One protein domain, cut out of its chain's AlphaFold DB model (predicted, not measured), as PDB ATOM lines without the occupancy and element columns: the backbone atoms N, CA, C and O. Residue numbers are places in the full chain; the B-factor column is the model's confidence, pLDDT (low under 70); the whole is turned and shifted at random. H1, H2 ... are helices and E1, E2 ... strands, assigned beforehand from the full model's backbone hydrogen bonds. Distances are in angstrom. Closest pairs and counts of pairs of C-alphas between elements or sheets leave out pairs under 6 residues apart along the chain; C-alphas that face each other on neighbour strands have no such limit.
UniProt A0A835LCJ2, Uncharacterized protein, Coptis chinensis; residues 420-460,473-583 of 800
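Overview. This is residues 420 to 460 and 473 to 583 of the 800 residues of an uncharacterized protein of Coptis chinensis (UniProt A0A835LCJ2). With little regular structure, the chain winds in stacked turns, its strands forming a twisted wall and long loops with H3 the opposite side. Of 152 printed residues, 54 lie in three named helices and seven named strands, class mixed. The mixed sheet runs E1 to E7 in order, parallel but for E7. The whole is compact, radius of gyration of the C-alphas 15.6 A, spans 50 by 36 by 28 A.

Along the chain. E1, residues 420-425, begins at C-alpha 420 (23.933, 17.334, 50.399). Then come H1 436-439, E2 447-452, H2 455-458, E3 486-492, E4 509-515, 19.1 A long, E5 534-538, H3 547-553, E6 559-563 and E7 579-581, ending at C-alpha 581 (1.026, 5.406, 40.924).

Arrangement. E1, H1, E2 and E5, H3, E6 are strand-helix-strand units, a helix between parallel neighbours, with right-handed crossovers. E3 and E4 are parallel, N 489 and O 511 2.8 A apart. E6 and E7 are an antiparallel hairpin, N 560 and O 580 2.9 A apart. H1 only grazes the sheet; H2 and H3 are not on it. In H3 every O i to N i+4 pair is within hydrogen-bond range.

Size, cuts and confidence. Residues 461-472 are not printed; C-alphas 460 and 473 are 15.7 A apart. Links E3 to E4, E4 to E5 and E6 to E7 are long. pLDDT is under 70 in 30 printed residues, among them 453-460.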
ATOM      1  N   LEU A 420      23.612  15.960  50.777       96.44
ATOM      2  CA  LEU A 420      23.933  17.334  50.399       96.44
ATOM      3  C   LEU A 420      22.720  17.948  49.694       96.44
ATOM      4  O   LEU A 420      22.200  17.362  48.744       96.44
ATOM      5  N   LYS A 421      22.251  19.118  50.128       94.81
ATOM      6  CA  LYS A 421      21.199  19.860  49.416       94.81
ATOM      7  C   LYS A 421      21.545  21.322  49.235       94.81
ATOM      8  O   LYS A 421      22.163  21.897  50.123       94.81
ATOM      9  N   GLY A 422      21.066  21.908  48.139       91.81
ATOM     10  CA  GLY A 422      21.413  23.272  47.756       91.81
ATOM     11  C   GLY A 422      22.859  23.395  47.282       91.81
ATOM     12  O   GLY A 422      23.478  24.421  47.513       91.81
ATOM     13  N   PHE A 423      23.429  22.355  46.658       91.81
ATOM     14  CA  PHE A 423      24.737  22.480  46.014       91.81
ATOM     15  C   PHE A 423      24.624  23.494  44.869       91.81
ATOM     16  O   PHE A 423      23.912  23.237  43.896       91.81
ATOM     17  N   VAL A 424      25.286  24.641  45.017       85.69
ATOM     18  CA  VAL A 424      25.243  25.744  44.055       85.69
ATOM     19  C   VAL A 424      26.382  25.598  43.061       85.69
ATOM     20  O   VAL A 424      27.547  25.494  43.448       85.69
ATOM     21  N   ILE A 425      26.037  25.624  41.776       77.00
ATOM     22  CA  ILE A 425      27.004  25.736  40.683       77.00
ATOM     23  C   ILE A 425      27.146  27.230  40.371       77.00
ATOM     24  O   ILE A 425      26.204  27.859  39.885       77.00
ATOM     25  N   GLY A 426      28.290  27.787  40.776       62.81
ATOM     26  CA  GLY A 426      28.515  29.225  40.951       62.81
ATOM     27  C   GLY A 426      29.278  29.935  39.832       62.81
ATOM     28  O   GLY A 426      29.864  29.300  38.954       62.81
ATOM     29  N   SER A 427      29.297  31.269  39.898       55.94
ATOM     30  CA  SER A 427      30.047  32.142  38.986       55.94
ATOM     31  C   SER A 427      31.532  32.276  39.389       55.94
ATOM     32  O   SER A 427      31.964  31.820  40.451       55.94
ATOM     33  N   LYS A 428      32.353  32.902  38.531       57.25
ATOM     34  CA  LYS A 428      33.828  33.027  38.669       57.25
ATOM     35  C   LYS A 428      34.320  33.852  39.883       57.25
ATOM     36  O   LYS A 428      35.519  34.090  39.998       57.25
ATOM     37  N   ARG A 429      33.436  34.322  40.775       63.16
ATOM     38  CA  ARG A 429      33.795  35.214  41.899       63.16
ATOM     39  C   ARG A 429      34.652  34.548  42.973       63.16
ATOM     40  O   ARG A 429      35.457  35.219  43.614       63.16
ATOM     41  N   SER A 430      34.505  33.238  43.158       68.12
ATOM     42  CA  SER A 430      35.385  32.464  44.034       68.12
ATOM     43  C   SER A 430      36.640  32.020  43.287       68.12
ATOM     44  O   SER A 430      36.565  31.591  42.136       68.12
ATOM     45  N   LYS A 431      37.802  32.089  43.949       68.50
ATOM     46  CA  LYS A 431      39.099  31.742  43.340       68.50
ATOM     47  C   LYS A 431      39.240  30.252  43.014       68.50
ATOM     48  O   LYS A 431      39.995  29.909  42.110       68.50
ATOM     49  N   ASP A 432      38.567  29.387  43.773       77.94
ATOM     50  CA  ASP A 432      38.686  27.929  43.649       77.94
ATOM     51  C   ASP A 432      37.431  27.213  44.215       77.94
ATOM     52  O   ASP A 432      37.492  26.595  45.282       77.94
ATOM     53  N   PRO A 433      36.250  27.353  43.576       83.88
ATOM     54  CA  PRO A 433      35.000  26.769  44.065       83.88
ATOM     55  C   PRO A 433      34.936  25.249  43.850       83.88
ATOM     56  O   PRO A 433      35.472  24.710  42.880       83.88
ATOM     57  N   CYS A 434      34.205  24.555  44.726       86.06
ATOM     58  CA  CYS A 434      33.959  23.117  44.621       86.06
ATOM     59  C   CYS A 434      33.148  22.790  43.358       86.06
ATOM     60  O   CYS A 434      32.007  23.235  43.213       86.06
ATOM     61  N   LYS A 435      33.716  21.979  42.460       85.44
ATOM     62  CA  LYS A 435      33.047  21.528  41.226       85.44
ATOM     63  C   LYS A 435      32.236  20.253  41.459       85.44
ATOM     64  O   LYS A 435      32.567  19.461  42.339       85.44
ATOM     65  N   LEU A 436      31.235  19.986  40.611       85.00
ATOM     66  CA  LEU A 436      30.463  18.733  40.682       85.00
ATOM     67  C   LEU A 436      31.363  17.489  40.546       85.00
ATOM     68  O   LEU A 436      31.186  16.525  41.287       85.00
ATOM     69  N   GLU A 437      32.385  17.556  39.684       84.88
ATOM     70  CA  GLU A 437      33.447  16.546  39.549       84.88
ATOM     71  C   GLU A 437      34.069  16.150  40.898       84.88
ATOM     72  O   GLU A 437      34.413  14.990  41.117       84.88
ATOM     73  N   GLU A 438      34.207  17.085  41.841       89.25
ATOM     74  CA  GLU A 438      34.797  16.795  43.145       89.25
ATOM     75  C   GLU A 438      33.857  16.001  44.050       89.25
ATOM     76  O   GLU A 438      34.330  15.253  44.905       89.25
ATOM     77  N   LEU A 439      32.543  16.075  43.825       91.62
ATOM     78  CA  LEU A 439      31.575  15.256  44.548       91.62
ATOM     79  C   LEU A 439      31.652  13.774  44.139       91.62
ATOM     80  O   LEU A 439      31.246  12.918  44.923       91.62
ATOM     81  N   THR A 440      32.240  13.430  42.983       90.44
ATOM     82  CA  THR A 440      32.483  12.023  42.587       90.44
ATOM     83  C   THR A 440      33.368  11.274  43.594       90.44
ATOM     84  O   THR A 440      33.222  10.066  43.790       90.44
ATOM     85  N   LYS A 441      34.235  12.007  44.311       91.75
ATOM     86  CA  LYS A 441      35.105  11.510  45.390       91.75
ATOM     87  C   LYS A 441      34.290  11.023  46.603       91.75
ATOM     88  O   LYS A 441      34.768  10.198  47.388       91.75
ATOM     89  N   LEU A 442      33.051  11.499  46.766       93.62
ATOM     90  CA  LEU A 442      32.193  11.273  47.932       93.62
ATOM     91  C   LEU A 442      31.407   9.957  47.816       93.62
ATOM     92  O   LEU A 442      30.190   9.937  47.656       93.62
ATOM     93  N   LYS A 443      32.110   8.828  47.958       91.75
ATOM     94  CA  LYS A 443      31.567   7.458  47.798       91.75
ATOM     95  C   LYS A 443      30.361   7.098  48.691       91.75
ATOM     96  O   LYS A 443      29.728   6.075  48.447       91.75
ATOM     97  N   LYS A 444      30.054   7.898  49.720       92.94
ATOM     98  CA  LYS A 444      28.888   7.738  50.613       92.94
ATOM     99  C   LYS A 444      27.683   8.620  50.254       92.94
ATOM    100  O   LYS A 444      26.630   8.451  50.864       92.94
ATOM    101  N   LEU A 445      27.809   9.540  49.295       94.94
ATOM    102  CA  LEU A 445      26.782  10.537  48.996       94.94
ATOM    103  C   LEU A 445      25.577   9.896  48.290       94.94
ATOM    104  O   LEU A 445      25.608   9.622  47.093       94.94
ATOM    105  N   LYS A 446      24.511   9.668  49.065       94.56
ATOM    106  CA  LYS A 446      23.256   9.024  48.649       94.56
ATOM    107  C   LYS A 446      22.227  10.015  48.109       94.56
ATOM    108  O   LYS A 446      21.447   9.669  47.228       94.56
ATOM    109  N   LYS A 447      22.162  11.228  48.667       95.62
ATOM    110  CA  LYS A 447      21.096  12.205  48.380       95.62
ATOM    111  C   LYS A 447      21.720  13.554  48.014       95.62
ATOM    112  O   LYS A 447      22.320  14.185  48.881       95.62
ATOM    113  N   LEU A 448      21.550  13.994  46.767       95.44
ATOM    114  CA  LEU A 448      22.073  15.262  46.244       95.44
ATOM    115  C   LEU A 448      20.927  16.152  45.743       95.44
ATOM    116  O   LEU A 448      20.073  15.706  44.977       95.44
ATOM    117  N   SER A 449      20.922  17.418  46.154       93.88
ATOM    118  CA  SER A 449      20.132  18.485  45.529       93.88
ATOM    119  C   SER A 449      21.074  19.541  44.955       93.88
ATOM    120  O   SER A 449      21.952  20.026  45.669       93.88
ATOM    121  N   ILE A 450      20.862  19.887  43.683       88.88
ATOM    122  CA  ILE A 450      21.644  20.876  42.928       88.88
ATOM    123  C   ILE A 450      20.734  22.059  42.598       88.88
ATOM    124  O   ILE A 450      19.618  21.855  42.123       88.88
ATOM    125  N   SER A 451      21.225  23.275  42.820       83.44
ATOM    126  CA  SER A 451      20.606  24.512  42.344       83.44
ATOM    127  C   SER A 451      21.596  25.259  41.463       83.44
ATOM    128  O   SER A 451      22.785  25.324  41.769       83.44
ATOM    129  N   ILE A 452      21.109  25.856  40.383       72.12
ATOM    130  CA  ILE A 452      21.901  26.799  39.590       72.12
ATOM    131  C   ILE A 452      21.693  28.202  40.178       72.12
ATOM    132  O   ILE A 452      20.593  28.527  40.632       72.12
ATOM    133  N   GLY A 453      22.773  28.986  40.276       60.16
ATOM    134  CA  GLY A 453      22.782  30.273  40.978       60.16
ATOM    135  C   GLY A 453      21.875  31.329  40.333       60.16
ATOM    136  O   GLY A 453      21.752  31.394  39.111       60.16
ATOM    137  N   GLY A 454      21.256  32.184  41.158       48.78
ATOM    138  CA  GLY A 454      20.246  33.160  40.719       48.78
ATOM    139  C   GLY A 454      20.733  34.184  39.686       48.78
ATOM    140  O   GLY A 454      19.931  34.674  38.890       48.78
ATOM    141  N   GLU A 455      22.041  34.449  39.627       43.91
ATOM    142  CA  GLU A 455      22.650  35.342  38.629       43.91
ATOM    143  C   GLU A 455      22.377  34.884  37.188       43.91
ATOM    144  O   GLU A 455      22.210  35.718  36.305       43.91
ATOM    145  N   ALA A 456      22.211  33.572  36.969       43.34
ATOM    146  CA  ALA A 456      21.853  33.000  35.671       43.34
ATOM    147  C   ALA A 456      20.447  33.381  35.175       43.34
ATOM    148  O   ALA A 456      20.169  33.244  33.986       43.34
ATOM    149  N   ASN A 457      19.564  33.845  36.069       39.75
ATOM    150  CA  ASN A 457      18.182  34.207  35.752       39.75
ATOM    151  C   ASN A 457      17.918  35.719  35.849       39.75
ATOM    152  O   ASN A 457      17.113  36.237  35.078       39.75
ATOM    153  N   ILE A 458      18.571  36.429  36.778       41.81
ATOM    154  CA  ILE A 458      18.186  37.804  37.147       41.81
ATOM    155  C   ILE A 458      18.709  38.864  36.159       41.81
ATOM    156  O   ILE A 458      17.978  39.804  35.864       41.81
ATOM    157  N   HIS A 459      19.907  38.697  35.584       40.38
ATOM    158  CA  HIS A 459      20.524  39.691  34.681       40.38
ATOM    159  C   HIS A 459      20.638  39.236  33.218       40.38
ATOM    160  O   HIS A 459      21.483  39.712  32.468       40.38
ATOM    161  N   THR A 460      19.749  38.357  32.750       40.69
ATOM    162  CA  THR A 460      19.784  37.820  31.370       40.69
ATOM    163  C   THR A 460      19.631  38.862  30.245       40.69
ATOM    164  O   THR A 460      19.845  38.515  29.082       40.69
ATOM    165  N   GLY A 473      28.912  26.850  30.667       49.94
ATOM    166  CA  GLY A 473      29.998  25.900  30.934       49.94
ATOM    167  C   GLY A 473      29.727  24.533  30.285       49.94
ATOM    168  O   GLY A 473      28.631  24.290  29.779       49.94
ATOM    169  N   ASN A 474      30.705  23.621  30.288       49.41
ATOM    170  CA  ASN A 474      30.587  22.334  29.582       49.41
ATOM    171  C   ASN A 474      29.650  21.342  30.311       49.41
ATOM    172  O   ASN A 474      30.070  20.329  30.867       49.41
ATOM    173  N   TRP A 475      28.354  21.659  30.344       57.06
ATOM    174  CA  TRP A 475      27.315  20.932  31.075       57.06
ATOM    175  C   TRP A 475      27.092  19.496  30.566       57.06
ATOM    176  O   TRP A 475      26.441  18.709  31.237       57.06
ATOM    177  N   THR A 476      27.640  19.143  29.405       51.66
ATOM    178  CA  THR A 476      27.608  17.804  28.790       51.66
ATOM    179  C   THR A 476      28.498  16.769  29.498       51.66
ATOM    180  O   THR A 476      28.443  15.580  29.177       51.66
ATOM    181  N   GLU A 477      29.318  17.197  30.466       58.81
ATOM    182  CA  GLU A 477      30.285  16.361  31.199       58.81
ATOM    183  C   GLU A 477      29.980  16.242  32.709       58.81
ATOM    184  O   GLU A 477      30.829  15.816  33.501       58.81
ATOM    185  N   LEU A 478      28.747  16.571  33.124       71.44
ATOM    186  CA  LEU A 478      28.283  16.448  34.513       71.44
ATOM    187  C   LEU A 478      28.474  15.015  35.046       71.44
ATOM    188  O   LEU A 478      27.763  14.083  34.680       71.44
ATOM    189  N   SER A 479      29.449  14.859  35.942       79.75
ATOM    190  CA  SER A 479      29.866  13.569  36.498       79.75
ATOM    191  C   SER A 479      29.358  13.401  37.930       79.75
ATOM    192  O   SER A 479      29.697  14.190  38.812       79.75
ATOM    193  N   TYR A 480      28.541  12.372  38.174       87.81
ATOM    194  CA  TYR A 480      27.814  12.190  39.436       87.81
ATOM    195  C   TYR A 480      28.514  11.243  40.436       87.81
ATOM    196  O   TYR A 480      29.316  10.396  40.040       87.81
ATOM    197  N   PRO A 481      28.212  11.338  41.749       90.19
ATOM    198  CA  PRO A 481      28.691  10.374  42.740       90.19
ATOM    199  C   PRO A 481      28.104   8.968  42.489       90.19
ATOM    200  O   PRO A 481      26.883   8.828  42.443       90.19
ATOM    201  N   PRO A 482      28.914   7.891  42.438       87.50
ATOM    202  CA  PRO A 482      28.436   6.536  42.111       87.50
ATOM    203  C   PRO A 482      27.607   5.866  43.230       87.50
ATOM    204  O   PRO A 482      27.169   4.721  43.108       87.50
ATOM    205  N   GLY A 483      27.426   6.548  44.365       91.12
ATOM    206  CA  GLY A 483      26.570   6.119  45.474       91.12
ATOM    207  C   GLY A 483      25.148   6.687  45.427       91.12
ATOM    208  O   GLY A 483      24.391   6.454  46.368       91.12
ATOM    209  N   LEU A 484      24.795   7.462  44.394       94.38
ATOM    210  CA  LEU A 484      23.624   8.332  44.432       94.38
ATOM    211  C   LEU A 484      22.295   7.575  44.265       94.38
ATOM    212  O   LEU A 484      21.998   7.009  43.219       94.38
ATOM    213  N   GLU A 485      21.466   7.635  45.303       95.19
ATOM    214  CA  GLU A 485      20.123   7.046  45.383       95.19
ATOM    215  C   GLU A 485      19.027   8.055  45.006       95.19
ATOM    216  O   GLU A 485      17.989   7.679  44.455       95.19
ATOM    217  N   LYS A 486      19.259   9.346  45.289       95.06
ATOM    218  CA  LYS A 486      18.358  10.448  44.935       95.06
ATOM    219  C   LYS A 486      19.100  11.665  44.375       95.06
ATOM    220  O   LYS A 486      20.006  12.186  45.026       95.06
ATOM    221  N   LEU A 487      18.572  12.196  43.272       94.06
ATOM    222  CA  LEU A 487      18.921  13.480  42.662       94.06
ATOM    223  C   LEU A 487      17.696  14.418  42.659       94.06
ATOM    224  O   LEU A 487      16.552  13.967  42.550       94.06
ATOM    225  N   ASP A 488      17.921  15.718  42.841       92.81
ATOM    226  CA  ASP A 488      16.868  16.733  42.998       92.81
ATOM    227  C   ASP A 488      17.366  18.066  42.407       92.81
ATOM    228  O   ASP A 488      18.148  18.784  43.039       92.81
ATOM    229  N   LEU A 489      16.997  18.336  41.155       89.44
ATOM    230  CA  LEU A 489      17.521  19.433  40.338       89.44
ATOM    231  C   LEU A 489      16.575  20.631  40.334       89.44
ATOM    232  O   LEU A 489      15.366  20.472  40.153       89.44
ATOM    233  N   PHE A 490      17.143  21.825  40.492       86.50
ATOM    234  CA  PHE A 490      16.417  23.088  40.521       86.50
ATOM    235  C   PHE A 490      16.942  24.047  39.448       86.50
ATOM    236  O   PHE A 490      18.154  24.252  39.339       86.50
ATOM    237  N   CYS A 491      16.021  24.664  38.706       77.75
ATOM    238  CA  CYS A 491      16.287  25.740  37.746       77.75
ATOM    239  C   CYS A 491      17.295  25.380  36.636       77.75
ATOM    240  O   CYS A 491      18.197  26.160  36.341       77.75
ATOM    241  N   PHE A 492      17.153  24.201  36.021       76.12
ATOM    242  CA  PHE A 492      18.060  23.758  34.953       76.12
ATOM    243  C   PHE A 492      17.859  24.529  33.626       76.12
ATOM    244  O   PHE A 492      16.732  24.939  33.321       76.12
ATOM    245  N   PRO A 493      18.934  24.746  32.839       69.50
ATOM    246  CA  PRO A 493      18.878  25.448  31.560       69.50
ATOM    247  C   PRO A 493      18.220  24.610  30.457       69.50
ATOM    248  O   PRO A 493      17.942  23.424  30.612       69.50
ATOM    249  N   GLU A 494      17.990  25.273  29.330       65.25
ATOM    250  CA  GLU A 494      17.117  24.857  28.230       65.25
ATOM    251  C   GLU A 494      17.528  23.544  27.540       65.25
ATOM    252  O   GLU A 494      16.708  22.639  27.394       65.25
ATOM    253  N   GLN A 495      18.808  23.427  27.165       59.28
ATOM    254  CA  GLN A 495      19.339  22.344  26.329       59.28
ATOM    255  C   GLN A 495      20.701  21.874  26.861       59.28
ATOM    256  O   GLN A 495      21.737  22.484  26.598       59.28
ATOM    257  N   VAL A 496      20.695  20.793  27.646       63.12
ATOM    258  CA  VAL A 496      21.882  20.182  28.264       63.12
ATOM    259  C   VAL A 496      21.704  18.666  28.331       63.12
ATOM    260  O   VAL A 496      20.623  18.185  28.656       63.12
ATOM    261  N   VAL A 497      22.787  17.919  28.112       61.09
ATOM    262  CA  VAL A 497      22.896  16.490  28.448       61.09
ATOM    263  C   VAL A 497      23.318  16.355  29.913       61.09
ATOM    264  O   VAL A 497      24.442  16.704  30.254       61.09
ATOM    265  N   TRP A 498      22.425  15.879  30.785       72.06
ATOM    266  CA  TRP A 498      22.658  15.806  32.240       72.06
ATOM    267  C   TRP A 498      22.221  14.484  32.897       72.06
ATOM    268  O   TRP A 498      22.484  14.280  34.081       72.06
ATOM    269  N   LEU A 499      21.607  13.552  32.159       80.00
ATOM    270  CA  LEU A 499      21.371  12.180  32.620       80.00
ATOM    271  C   LEU A 499      22.340  11.205  31.951       80.00
ATOM    272  O   LEU A 499      22.210  10.885  30.773       80.00
ATOM    273  N   ASP A 500      23.280  10.679  32.730       80.12
ATOM    274  CA  ASP A 500      24.156   9.571  32.342       80.12
ATOM    275  C   ASP A 500      23.741   8.313  33.140       80.12
ATOM    276  O   ASP A 500      24.095   8.198  34.323       80.12
ATOM    277  N   PRO A 501      22.978   7.374  32.533       82.56
ATOM    278  CA  PRO A 501      22.483   6.174  33.211       82.56
ATOM    279  C   PRO A 501      23.581   5.249  33.748       82.56
ATOM    280  O   PRO A 501      23.335   4.527  34.714       82.56
ATOM    281  N   ALA A 502      24.786   5.276  33.166       81.31
ATOM    282  CA  ALA A 502      25.910   4.467  33.628       81.31
ATOM    283  C   ALA A 502      26.526   5.049  34.912       81.31
ATOM    284  O   ALA A 502      26.887   4.299  35.819       81.31
ATOM    285  N   SER A 503      26.592   6.379  35.033       81.00
ATOM    286  CA  SER A 503      27.038   7.043  36.270       81.00
ATOM    287  C   SER A 503      25.997   7.001  37.404       81.00
ATOM    288  O   SER A 503      26.356   7.025  38.582       81.00
ATOM    289  N   LEU A 504      24.707   6.911  37.058       88.00
ATOM    290  CA  LEU A 504      23.558   7.016  37.968       88.00
ATOM    291  C   LEU A 504      22.909   5.653  38.287       88.00
ATOM    292  O   LEU A 504      21.712   5.575  38.557       88.00
ATOM    293  N   GLU A 505      23.691   4.571  38.296       88.69
ATOM    294  CA  GLU A 505      23.198   3.182  38.359       88.69
ATOM    295  C   GLU A 505      22.309   2.855  39.583       88.69
ATOM    296  O   GLU A 505      21.488   1.940  39.528       88.69
ATOM    297  N   LYS A 506      22.448   3.604  40.686       92.75
ATOM    298  CA  LYS A 506      21.689   3.426  41.945       92.75
ATOM    299  C   LYS A 506      20.512   4.395  42.114       92.75
ATOM    300  O   LYS A 506      19.805   4.336  43.128       92.75
ATOM    301  N   LEU A 507      20.295   5.284  41.147       94.19
ATOM    302  CA  LEU A 507      19.324   6.366  41.243       94.19
ATOM    303  C   LEU A 507      17.892   5.820  41.177       94.19
ATOM    304  O   LEU A 507      17.394   5.489  40.106       94.19
ATOM    305  N   ASN A 508      17.207   5.782  42.321       94.50
ATOM    306  CA  ASN A 508      15.807   5.354  42.413       94.50
ATOM    307  C   ASN A 508      14.814   6.530  42.435       94.50
ATOM    308  O   ASN A 508      13.624   6.323  42.189       94.50
ATOM    309  N   ARG A 509      15.281   7.755  42.723       94.62
ATOM    310  CA  ARG A 509      14.455   8.973  42.822       94.62
ATOM    311  C   ARG A 509      15.081  10.131  42.045       94.62
ATOM    312  O   ARG A 509      16.152  10.603  42.424       94.62
ATOM    313  N   LEU A 510      14.381  10.629  41.030       93.81
ATOM    314  CA  LEU A 510      14.776  11.804  40.247       93.81
ATOM    315  C   LEU A 510      13.703  12.887  40.360       93.81
ATOM    316  O   LEU A 510      12.553  12.669  39.988       93.81
ATOM    317  N   TYR A 511      14.048  14.044  40.919       92.94
ATOM    318  CA  TYR A 511      13.146  15.196  41.011       92.94
ATOM    319  C   TYR A 511      13.720  16.339  40.153       92.94
ATOM    320  O   TYR A 511      14.914  16.622  40.242       92.94
ATOM    321  N   ILE A 512      12.886  17.004  39.351       90.31
ATOM    322  CA  ILE A 512      13.257  18.108  38.449       90.31
ATOM    323  C   ILE A 512      12.263  19.255  38.672       90.31
ATOM    324  O   ILE A 512      11.048  19.028  38.628       90.31
ATOM    325  N   ARG A 513      12.747  20.467  38.975       89.38
ATOM    326  CA  ARG A 513      11.886  21.583  39.403       89.38
ATOM    327  C   ARG A 513      12.310  22.945  38.849       89.38
ATOM    328  O   ARG A 513      13.379  23.445  39.191       89.38
ATOM    329  N   GLY A 514      11.425  23.578  38.084       86.00
ATOM    330  CA  GLY A 514      11.656  24.879  37.453       86.00
ATOM    331  C   GLY A 514      12.842  24.906  36.479       86.00
ATOM    332  O   GLY A 514      13.558  23.920  36.291       86.00
ATOM    333  N   GLY A 515      13.073  26.073  35.881       80.31
ATOM    334  CA  GLY A 515      14.063  26.259  34.817       80.31
ATOM    335  C   GLY A 515      13.418  26.299  33.434       80.31
ATOM    336  O   GLY A 515      12.213  26.502  33.314       80.31
ATOM    337  N   GLN A 516      14.236  26.136  32.396       78.94
ATOM    338  CA  GLN A 516      13.836  26.304  30.990       78.94
ATOM    339  C   GLN A 516      13.863  24.986  30.195       78.94
ATOM    340  O   GLN A 516      13.725  25.016  28.982       78.94
ATOM    341  N   VAL A 517      14.062  23.844  30.865       81.75
ATOM    342  CA  VAL A 517      14.242  22.514  30.252       81.75
ATOM    343  C   VAL A 517      13.125  22.190  29.248       81.75
ATOM    344  O   VAL A 517      11.983  21.970  29.649       81.75
ATOM    345  N   GLU A 518      13.471  22.105  27.961       85.06
ATOM    346  CA  GLU A 518      12.543  21.711  26.888       85.06
ATOM    347  C   GLU A 518      12.367  20.190  26.811       85.06
ATOM    348  O   GLU A 518      11.264  19.700  26.579       85.06
ATOM    349  N   LYS A 519      13.458  19.435  27.011       83.38
ATOM    350  CA  LYS A 519      13.517  17.966  26.908       83.38
ATOM    351  C   LYS A 519      14.461  17.364  27.951       83.38
ATOM    352  O   LYS A 519      15.371  18.028  28.447       83.38
ATOM    353  N   LEU A 520      14.274  16.084  28.268       82.62
ATOM    354  CA  LEU A 520      15.177  15.340  29.151       82.62
ATOM    355  C   LEU A 520      16.449  14.931  28.387       82.62
ATOM    356  O   LEU A 520      16.389  14.118  27.472       82.62
ATOM    357  N   GLY A 521      17.598  15.505  28.752       75.00
ATOM    358  CA  GLY A 521      18.864  15.273  28.052       75.00
ATOM    359  C   GLY A 521      19.640  14.072  28.587       75.00
ATOM    360  O   GLY A 521      20.339  14.185  29.599       75.00
ATOM    361  N   PHE A 522      19.556  12.942  27.884       78.25
ATOM    362  CA  PHE A 522      20.315  11.721  28.174       78.25
ATOM    363  C   PHE A 522      21.645  11.681  27.406       78.25
ATOM    364  O   PHE A 522      21.735  12.164  26.281       78.25
ATOM    365  N   ARG A 523      22.695  11.104  28.005       70.31
ATOM    366  CA  ARG A 523      24.054  11.088  27.427       70.31
ATOM    367  C   ARG A 523      24.266  10.025  26.356       70.31
ATOM    368  O   ARG A 523      25.004  10.265  25.410       70.31
ATOM    369  N   ASN A 524      23.613   8.878  26.513       64.94
ATOM    370  CA  ASN A 524      23.638   7.769  25.567       64.94
ATOM    371  C   ASN A 524      22.191   7.355  25.273       64.94
ATOM    372  O   ASN A 524      21.541   6.742  26.119       64.94
ATOM    373  N   GLU A 525      21.697   7.653  24.072       58.28
ATOM    374  CA  GLU A 525      20.372   7.211  23.598       58.28
ATOM    375  C   GLU A 525      20.340   5.702  23.259       58.28
ATOM    376  O   GLU A 525      19.289   5.121  23.004       58.28
ATOM    377  N   SER A 526      21.498   5.032  23.291       56.00
ATOM    378  CA  SER A 526      21.684   3.622  22.946       56.00
ATOM    379  C   SER A 526      21.141   2.654  24.015       56.00
ATOM    380  O   SER A 526      21.915   2.040  24.753       56.00
ATOM    381  N   ASN A 527      19.817   2.489  24.084       56.06
ATOM    382  CA  ASN A 527      19.081   1.482  24.879       56.06
ATOM    383  C   ASN A 527      19.308   1.458  26.412       56.06
ATOM    384  O   ASN A 527      18.695   0.641  27.102       56.06
ATOM    385  N   THR A 528      20.146   2.322  26.986       65.19
ATOM    386  CA  THR A 528      20.395   2.361  28.437       65.19
ATOM    387  C   THR A 528      19.298   3.119  29.178       65.19
ATOM    388  O   THR A 528      19.318   4.346  29.258       65.19
ATOM    389  N   THR A 529      18.349   2.378  29.749       81.88
ATOM    390  CA  THR A 529      17.233   2.917  30.538       81.88
ATOM    391  C   THR A 529      17.629   3.197  31.994       81.88
ATOM    392  O   THR A 529      18.601   2.640  32.514       81.88
ATOM    393  N   MET A 530      16.887   4.066  32.685       87.50
ATOM    394  CA  MET A 530      17.159   4.395  34.088       87.50
ATOM    395  C   MET A 530      16.395   3.494  35.069       87.50
ATOM    396  O   MET A 530      15.218   3.179  34.889       87.50
ATOM    397  N   LYS A 531      17.044   3.155  36.192       88.81
ATOM    398  CA  LYS A 531      16.465   2.380  37.311       88.81
ATOM    399  C   LYS A 531      15.646   3.244  38.295       88.81
ATOM    400  O   LYS A 531      15.506   2.904  39.469       88.81
ATOM    401  N   VAL A 532      15.110   4.378  37.829       92.69
ATOM    402  CA  VAL A 532      14.317   5.311  38.648       92.69
ATOM    403  C   VAL A 532      12.906   4.760  38.832       92.69
ATOM    404  O   VAL A 532      12.173   4.589  37.863       92.69
ATOM    405  N   GLY A 533      12.513   4.527  40.085       92.50
ATOM    406  CA  GLY A 533      11.146   4.140  40.444       92.50
ATOM    407  C   GLY A 533      10.223   5.326  40.732       92.50
ATOM    408  O   GLY A 533       9.007   5.190  40.642       92.50
ATOM    409  N   MET A 534      10.778   6.496  41.067       93.31
ATOM    410  CA  MET A 534      10.009   7.683  41.452       93.31
ATOM    411  C   MET A 534      10.517   8.948  40.748       93.31
ATOM    412  O   MET A 534      11.617   9.429  41.040       93.31
ATOM    413  N   LEU A 535       9.672   9.523  39.892       92.69
ATOM    414  CA  LEU A 535       9.915  10.769  39.162       92.69
ATOM    415  C   LEU A 535       9.046  11.905  39.732       92.69
ATOM    416  O   LEU A 535       7.884  11.699  40.091       92.69
ATOM    417  N   ARG A 536       9.600  13.121  39.821       91.44
ATOM    418  CA  ARG A 536       8.831  14.350  40.096       91.44
ATOM    419  C   ARG A 536       9.174  15.437  39.090       91.44
ATOM    420  O   ARG A 536      10.348  15.775  38.961       91.44
ATOM    421  N   LEU A 537       8.153  16.011  38.463       90.12
ATOM    422  CA  LEU A 537       8.250  17.092  37.480       90.12
ATOM    423  C   LEU A 537       7.434  18.280  38.003       90.12
ATOM    424  O   LEU A 537       6.224  18.142  38.176       90.12
ATOM    425  N   LYS A 538       8.070  19.415  38.329       88.94
ATOM    426  CA  LYS A 538       7.353  20.587  38.875       88.94
ATOM    427  C   LYS A 538       7.737  21.915  38.231       88.94
ATOM    428  O   LYS A 538       8.921  22.231  38.170       88.94
ATOM    429  N   PHE A 539       6.747  22.733  37.879       88.81
ATOM    430  CA  PHE A 539       6.925  24.087  37.330       88.81
ATOM    431  C   PHE A 539       7.727  24.108  36.009       88.81
ATOM    432  O   PHE A 539       8.398  25.094  35.695       88.81
ATOM    433  N   LEU A 540       7.704  23.010  35.243       88.06
ATOM    434  CA  LEU A 540       8.489  22.824  34.016       88.06
ATOM    435  C   LEU A 540       7.675  23.275  32.800       88.06
ATOM    436  O   LEU A 540       7.189  22.471  32.010       88.06
ATOM    437  N   HIS A 541       7.532  24.591  32.675       86.56
ATOM    438  CA  HIS A 541       6.646  25.248  31.714       86.56
ATOM    439  C   HIS A 541       6.962  24.941  30.239       86.56
ATOM    440  O   HIS A 541       6.062  24.996  29.411       86.56
ATOM    441  N   LYS A 542       8.221  24.610  29.914       86.25
ATOM    442  CA  LYS A 542       8.682  24.276  28.553       86.25
ATOM    443  C   LYS A 542       8.837  22.778  28.280       86.25
ATOM    444  O   LYS A 542       9.050  22.406  27.128       86.25
ATOM    445  N   LEU A 543       8.751  21.924  29.306       87.50
ATOM    446  CA  LEU A 543       9.048  20.502  29.149       87.50
ATOM    447  C   LEU A 543       7.996  19.846  28.256       87.50
ATOM    448  O   LEU A 543       6.856  19.648  28.675       87.50
ATOM    449  N   THR A 544       8.421  19.490  27.049       86.12
ATOM    450  CA  THR A 544       7.610  18.827  26.032       86.12
ATOM    451  C   THR A 544       8.125  17.403  25.878       86.12
ATOM    452  O   THR A 544       9.206  17.173  25.332       86.12
ATOM    453  N   VAL A 545       7.373  16.443  26.413       83.25
ATOM    454  CA  VAL A 545       7.692  15.009  26.369       83.25
ATOM    455  C   VAL A 545       6.393  14.213  26.322       83.25
ATOM    456  O   VAL A 545       5.413  14.591  26.969       83.25
ATOM    457  N   LYS A 546       6.368  13.122  25.556       85.50
ATOM    458  CA  LYS A 546       5.216  12.215  25.489       85.50
ATOM    459  C   LYS A 546       5.352  11.115  26.535       85.50
ATOM    460  O   LYS A 546       6.454  10.627  26.790       85.50
ATOM    461  N   TRP A 547       4.243  10.659  27.110       85.75
ATOM    462  CA  TRP A 547       4.279   9.567  28.091       85.75
ATOM    463  C   TRP A 547       4.993   8.284  27.604       85.75
ATOM    464  O   TRP A 547       5.842   7.797  28.351       85.75
ATOM    465  N   PRO A 548       4.790   7.777  26.367       86.12
ATOM    466  CA  PRO A 548       5.501   6.581  25.898       86.12
ATOM    467  C   PRO A 548       7.027   6.754  25.809       86.12
ATOM    468  O   PRO A 548       7.773   5.807  26.046       86.12
ATOM    469  N   GLU A 549       7.514   7.964  25.512       84.00
ATOM    470  CA  GLU A 549       8.951   8.285  25.541       84.00
ATOM    471  C   GLU A 549       9.478   8.198  26.984       84.00
ATOM    472  O   GLU A 549      10.543   7.636  27.251       84.00
ATOM    473  N   LEU A 550       8.689   8.700  27.938       86.25
ATOM    474  CA  LEU A 550       9.011   8.683  29.360       86.25
ATOM    475  C   LEU A 550       9.035   7.253  29.934       86.25
ATOM    476  O   LEU A 550       9.937   6.934  30.709       86.25
ATOM    477  N   GLU A 551       8.117   6.375  29.519       85.88
ATOM    478  CA  GLU A 551       8.122   4.949  29.888       85.88
ATOM    479  C   GLU A 551       9.359   4.209  29.356       85.88
ATOM    480  O   GLU A 551       9.961   3.422  30.089       85.88
ATOM    481  N   VAL A 552       9.787   4.493  28.119       87.38
ATOM    482  CA  VAL A 552      11.010   3.911  27.531       87.38
ATOM    483  C   VAL A 552      12.255   4.318  28.322       87.38
ATOM    484  O   VAL A 552      13.110   3.475  28.600       87.38
ATOM    485  N   HIS A 553      12.364   5.580  28.744       86.44
ATOM    486  CA  HIS A 553      13.497   6.035  29.555       86.44
ATOM    487  C   HIS A 553      13.441   5.554  31.018       86.44
ATOM    488  O   HIS A 553      14.496   5.338  31.629       86.44
ATOM    489  N   PHE A 554      12.243   5.349  31.579       91.06
ATOM    490  CA  PHE A 554      12.016   5.004  32.988       91.06
ATOM    491  C   PHE A 554      11.140   3.740  33.181       91.06
ATOM    492  O   PHE A 554      10.116   3.795  33.860       91.06
ATOM    493  N   PRO A 555      11.546   2.549  32.696       89.81
ATOM    494  CA  PRO A 555      10.710   1.338  32.712       89.81
ATOM    495  C   PRO A 555      10.469   0.733  34.110       89.81
ATOM    496  O   PRO A 555       9.710  -0.223  34.256       89.81
ATOM    497  N   HIS A 556      11.119   1.274  35.147       91.38
ATOM    498  CA  HIS A 556      10.928   0.895  36.553       91.38
ATOM    499  C   HIS A 556       9.978   1.842  37.311       91.38
ATOM    500  O   HIS A 556       9.765   1.660  38.514       91.38
ATOM    501  N   LEU A 557       9.435   2.863  36.637       91.81
ATOM    502  CA  LEU A 557       8.641   3.928  37.239       91.81
ATOM    503  C   LEU A 557       7.345   3.378  37.858       91.81
ATOM    504  O   LEU A 557       6.499   2.808  37.177       91.81
ATOM    505  N   ASN A 558       7.191   3.578  39.166       92.06
ATOM    506  CA  ASN A 558       6.000   3.210  39.936       92.06
ATOM    507  C   ASN A 558       5.326   4.404  40.628       92.06
ATOM    508  O   ASN A 558       4.226   4.261  41.156       92.06
ATOM    509  N   TYR A 559       5.958   5.580  40.603       90.62
ATOM    510  CA  TYR A 559       5.404   6.819  41.134       90.62
ATOM    511  C   TYR A 559       5.801   8.012  40.267       90.62
ATOM    512  O   TYR A 559       6.988   8.284  40.071       90.62
ATOM    513  N   LEU A 560       4.805   8.779  39.840       89.50
ATOM    514  CA  LEU A 560       4.951  10.008  39.074       89.50
ATOM    515  C   LEU A 560       4.144  11.107  39.767       89.50
ATOM    516  O   LEU A 560       2.964  10.932  40.045       89.50
ATOM    517  N   GLU A 561       4.766  12.247  40.052       88.38
ATOM    518  CA  GLU A 561       4.070  13.436  40.560       88.38
ATOM    519  C   GLU A 561       4.422  14.620  39.661       88.38
ATOM    520  O   GLU A 561       5.576  15.064  39.620       88.38
ATOM    521  N   ILE A 562       3.413  15.101  38.940       86.88
ATOM    522  CA  ILE A 562       3.478  16.223  38.008       86.88
ATOM    523  C   ILE A 562       2.736  17.398  38.631       86.88
ATOM    524  O   ILE A 562       1.676  17.242  39.230       86.88
ATOM    525  N   HIS A 563       3.295  18.593  38.510       86.88
ATOM    526  CA  HIS A 563       2.644  19.809  38.971       86.88
ATOM    527  C   HIS A 563       3.084  20.968  38.093       86.88
ATOM    528  O   HIS A 563       4.271  21.281  38.067       86.88
ATOM    529  N   ASP A 564       2.144  21.640  37.431       84.38
ATOM    530  CA  ASP A 564       2.436  22.821  36.612       84.38
ATOM    531  C   ASP A 564       3.490  22.533  35.515       84.38
ATOM    532  O   ASP A 564       4.637  22.982  35.557       84.38
ATOM    533  N   CYS A 565       3.128  21.628  34.600       85.50
ATOM    534  CA  CYS A 565       3.928  21.177  33.453       85.50
ATOM    535  C   CYS A 565       2.966  21.009  32.252       85.50
ATOM    536  O   CYS A 565       2.418  19.923  32.069       85.50
ATOM    537  N   PRO A 566       2.669  22.081  31.492       82.50
ATOM    538  CA  PRO A 566       1.497  22.152  30.610       82.50
ATOM    539  C   PRO A 566       1.641  21.430  29.258       82.50
ATOM    540  O   PRO A 566       0.656  21.321  28.531       82.50
ATOM    541  N   HIS A 567       2.839  20.951  28.908       83.12
ATOM    542  CA  HIS A 567       3.146  20.333  27.606       83.12
ATOM    543  C   HIS A 567       3.523  18.842  27.718       83.12
ATOM    544  O   HIS A 567       4.259  18.301  26.893       83.12
ATOM    545  N   LEU A 568       3.005  18.166  28.749       79.25
ATOM    546  CA  LEU A 568       3.091  16.714  28.887       79.25
ATOM    547  C   LEU A 568       1.960  16.046  28.091       79.25
ATOM    548  O   LEU A 568       0.801  16.085  28.501       79.25
ATOM    549  N   GLU A 569       2.299  15.427  26.966       75.75
ATOM    550  CA  GLU A 569       1.331  14.756  26.091       75.75
ATOM    551  C   GLU A 569       1.134  13.282  26.479       75.75
ATOM    552  O   GLU A 569       2.035  12.627  27.011       75.75
ATOM    553  N   ASP A 570      -0.060  12.753  26.192       77.31
ATOM    554  CA  ASP A 570      -0.454  11.352  26.412       77.31
ATOM    555  C   ASP A 570      -0.313  10.854  27.873       77.31
ATOM    556  O   ASP A 570      -0.230   9.652  28.123       77.31
ATOM    557  N   SER A 571      -0.291  11.770  28.854       71.81
ATOM    558  CA  SER A 571      -0.079  11.455  30.275       71.81
ATOM    559  C   SER A 571      -1.093  10.441  30.832       71.81
ATOM    560  O   SER A 571      -2.283  10.542  30.507       71.81
ATOM    561  N   PRO A 572      -0.684   9.535  31.742       79.50
ATOM    562  CA  PRO A 572      -1.602   8.603  32.380       79.50
ATOM    563  C   PRO A 572      -2.597   9.360  33.268       79.50
ATOM    564  O   PRO A 572      -2.357  10.503  33.658       79.50
ATOM    565  N   LEU A 573      -3.702   8.704  33.631       76.25
ATOM    566  CA  LEU A 573      -4.697   9.258  34.551       76.25
ATOM    567  C   LEU A 573      -4.045   9.630  35.895       76.25
ATOM    568  O   LEU A 573      -3.721   8.762  36.709       76.25
ATOM    569  N   LEU A 574      -3.845  10.934  36.103       80.12
ATOM    570  CA  LEU A 574      -3.411  11.520  37.368       80.12
ATOM    571  C   LEU A 574      -4.612  11.654  38.312       80.12
ATOM    572  O   LEU A 574      -5.739  11.882  37.870       80.12
ATOM    573  N   ASP A 575      -4.369  11.570  39.618       77.56
ATOM    574  CA  ASP A 575      -5.365  11.959  40.616       77.56
ATOM    575  C   ASP A 575      -5.489  13.488  40.779       77.56
ATOM    576  O   ASP A 575      -4.787  14.269  40.131       77.56
ATOM    577  N   SER A 576      -6.376  13.929  41.680       73.19
ATOM    578  CA  SER A 576      -6.623  15.354  41.963       73.19
ATOM    579  C   SER A 576      -5.397  16.136  42.446       73.19
ATOM    580  O   SER A 576      -5.416  17.363  42.412       73.19
ATOM    581  N   GLU A 577      -4.341  15.451  42.893       69.69
ATOM    582  CA  GLU A 577      -3.103  16.046  43.400       69.69
ATOM    583  C   GLU A 577      -1.971  16.019  42.349       69.69
ATOM    584  O   GLU A 577      -0.824  16.352  42.667       69.69
ATOM    585  N   GLY A 578      -2.266  15.600  41.108       78.88
ATOM    586  CA  GLY A 578      -1.293  15.470  40.018       78.88
ATOM    587  C   GLY A 578      -0.407  14.222  40.119       78.88
ATOM    588  O   GLY A 578       0.713  14.214  39.598       78.88
ATOM    589  N   VAL A 579      -0.857  13.176  40.821       83.06
ATOM    590  CA  VAL A 579      -0.060  11.972  41.092       83.06
ATOM    591  C   VAL A 579      -0.605  10.755  40.348       83.06
ATOM    592  O   VAL A 579      -1.772  10.396  40.494       83.06
ATOM    593  N   TRP A 580       0.280  10.050  39.646       87.12
ATOM    594  CA  TRP A 580       0.073   8.677  39.188       87.12
ATOM    595  C   TRP A 580       0.922   7.708  40.016       87.12
ATOM    596  O   TRP A 580       2.049   8.006  40.426       87.12
ATOM    597  N   ILE A 581       0.361   6.532  40.272       82.69
ATOM    598  CA  ILE A 581       1.026   5.406  40.924       82.69
ATOM    599  C   ILE A 581       0.741   4.195  40.044       82.69
ATOM    600  O   ILE A 581      -0.408   3.994  39.656       82.69
ATOM    601  N   ALA A 582       1.765   3.403  39.728       81.88
ATOM    602  CA  ALA A 582       1.562   2.184  38.957       81.88
ATOM    603  C   ALA A 582       0.633   1.230  39.716       81.88
ATOM    604  O   ALA A 582       0.854   0.946  40.897       81.88
ATOM    605  N   GLU A 583      -0.378   0.705  39.025       72.06
ATOM    606  CA  GLU A 583      -1.174  -0.401  39.547       72.06
ATOM    607  C   GLU A 583      -0.251  -1.587  39.854       72.06
ATOM    608  O   GLU A 583       0.703  -1.870  39.118       72.06
TER     609      GLU A 583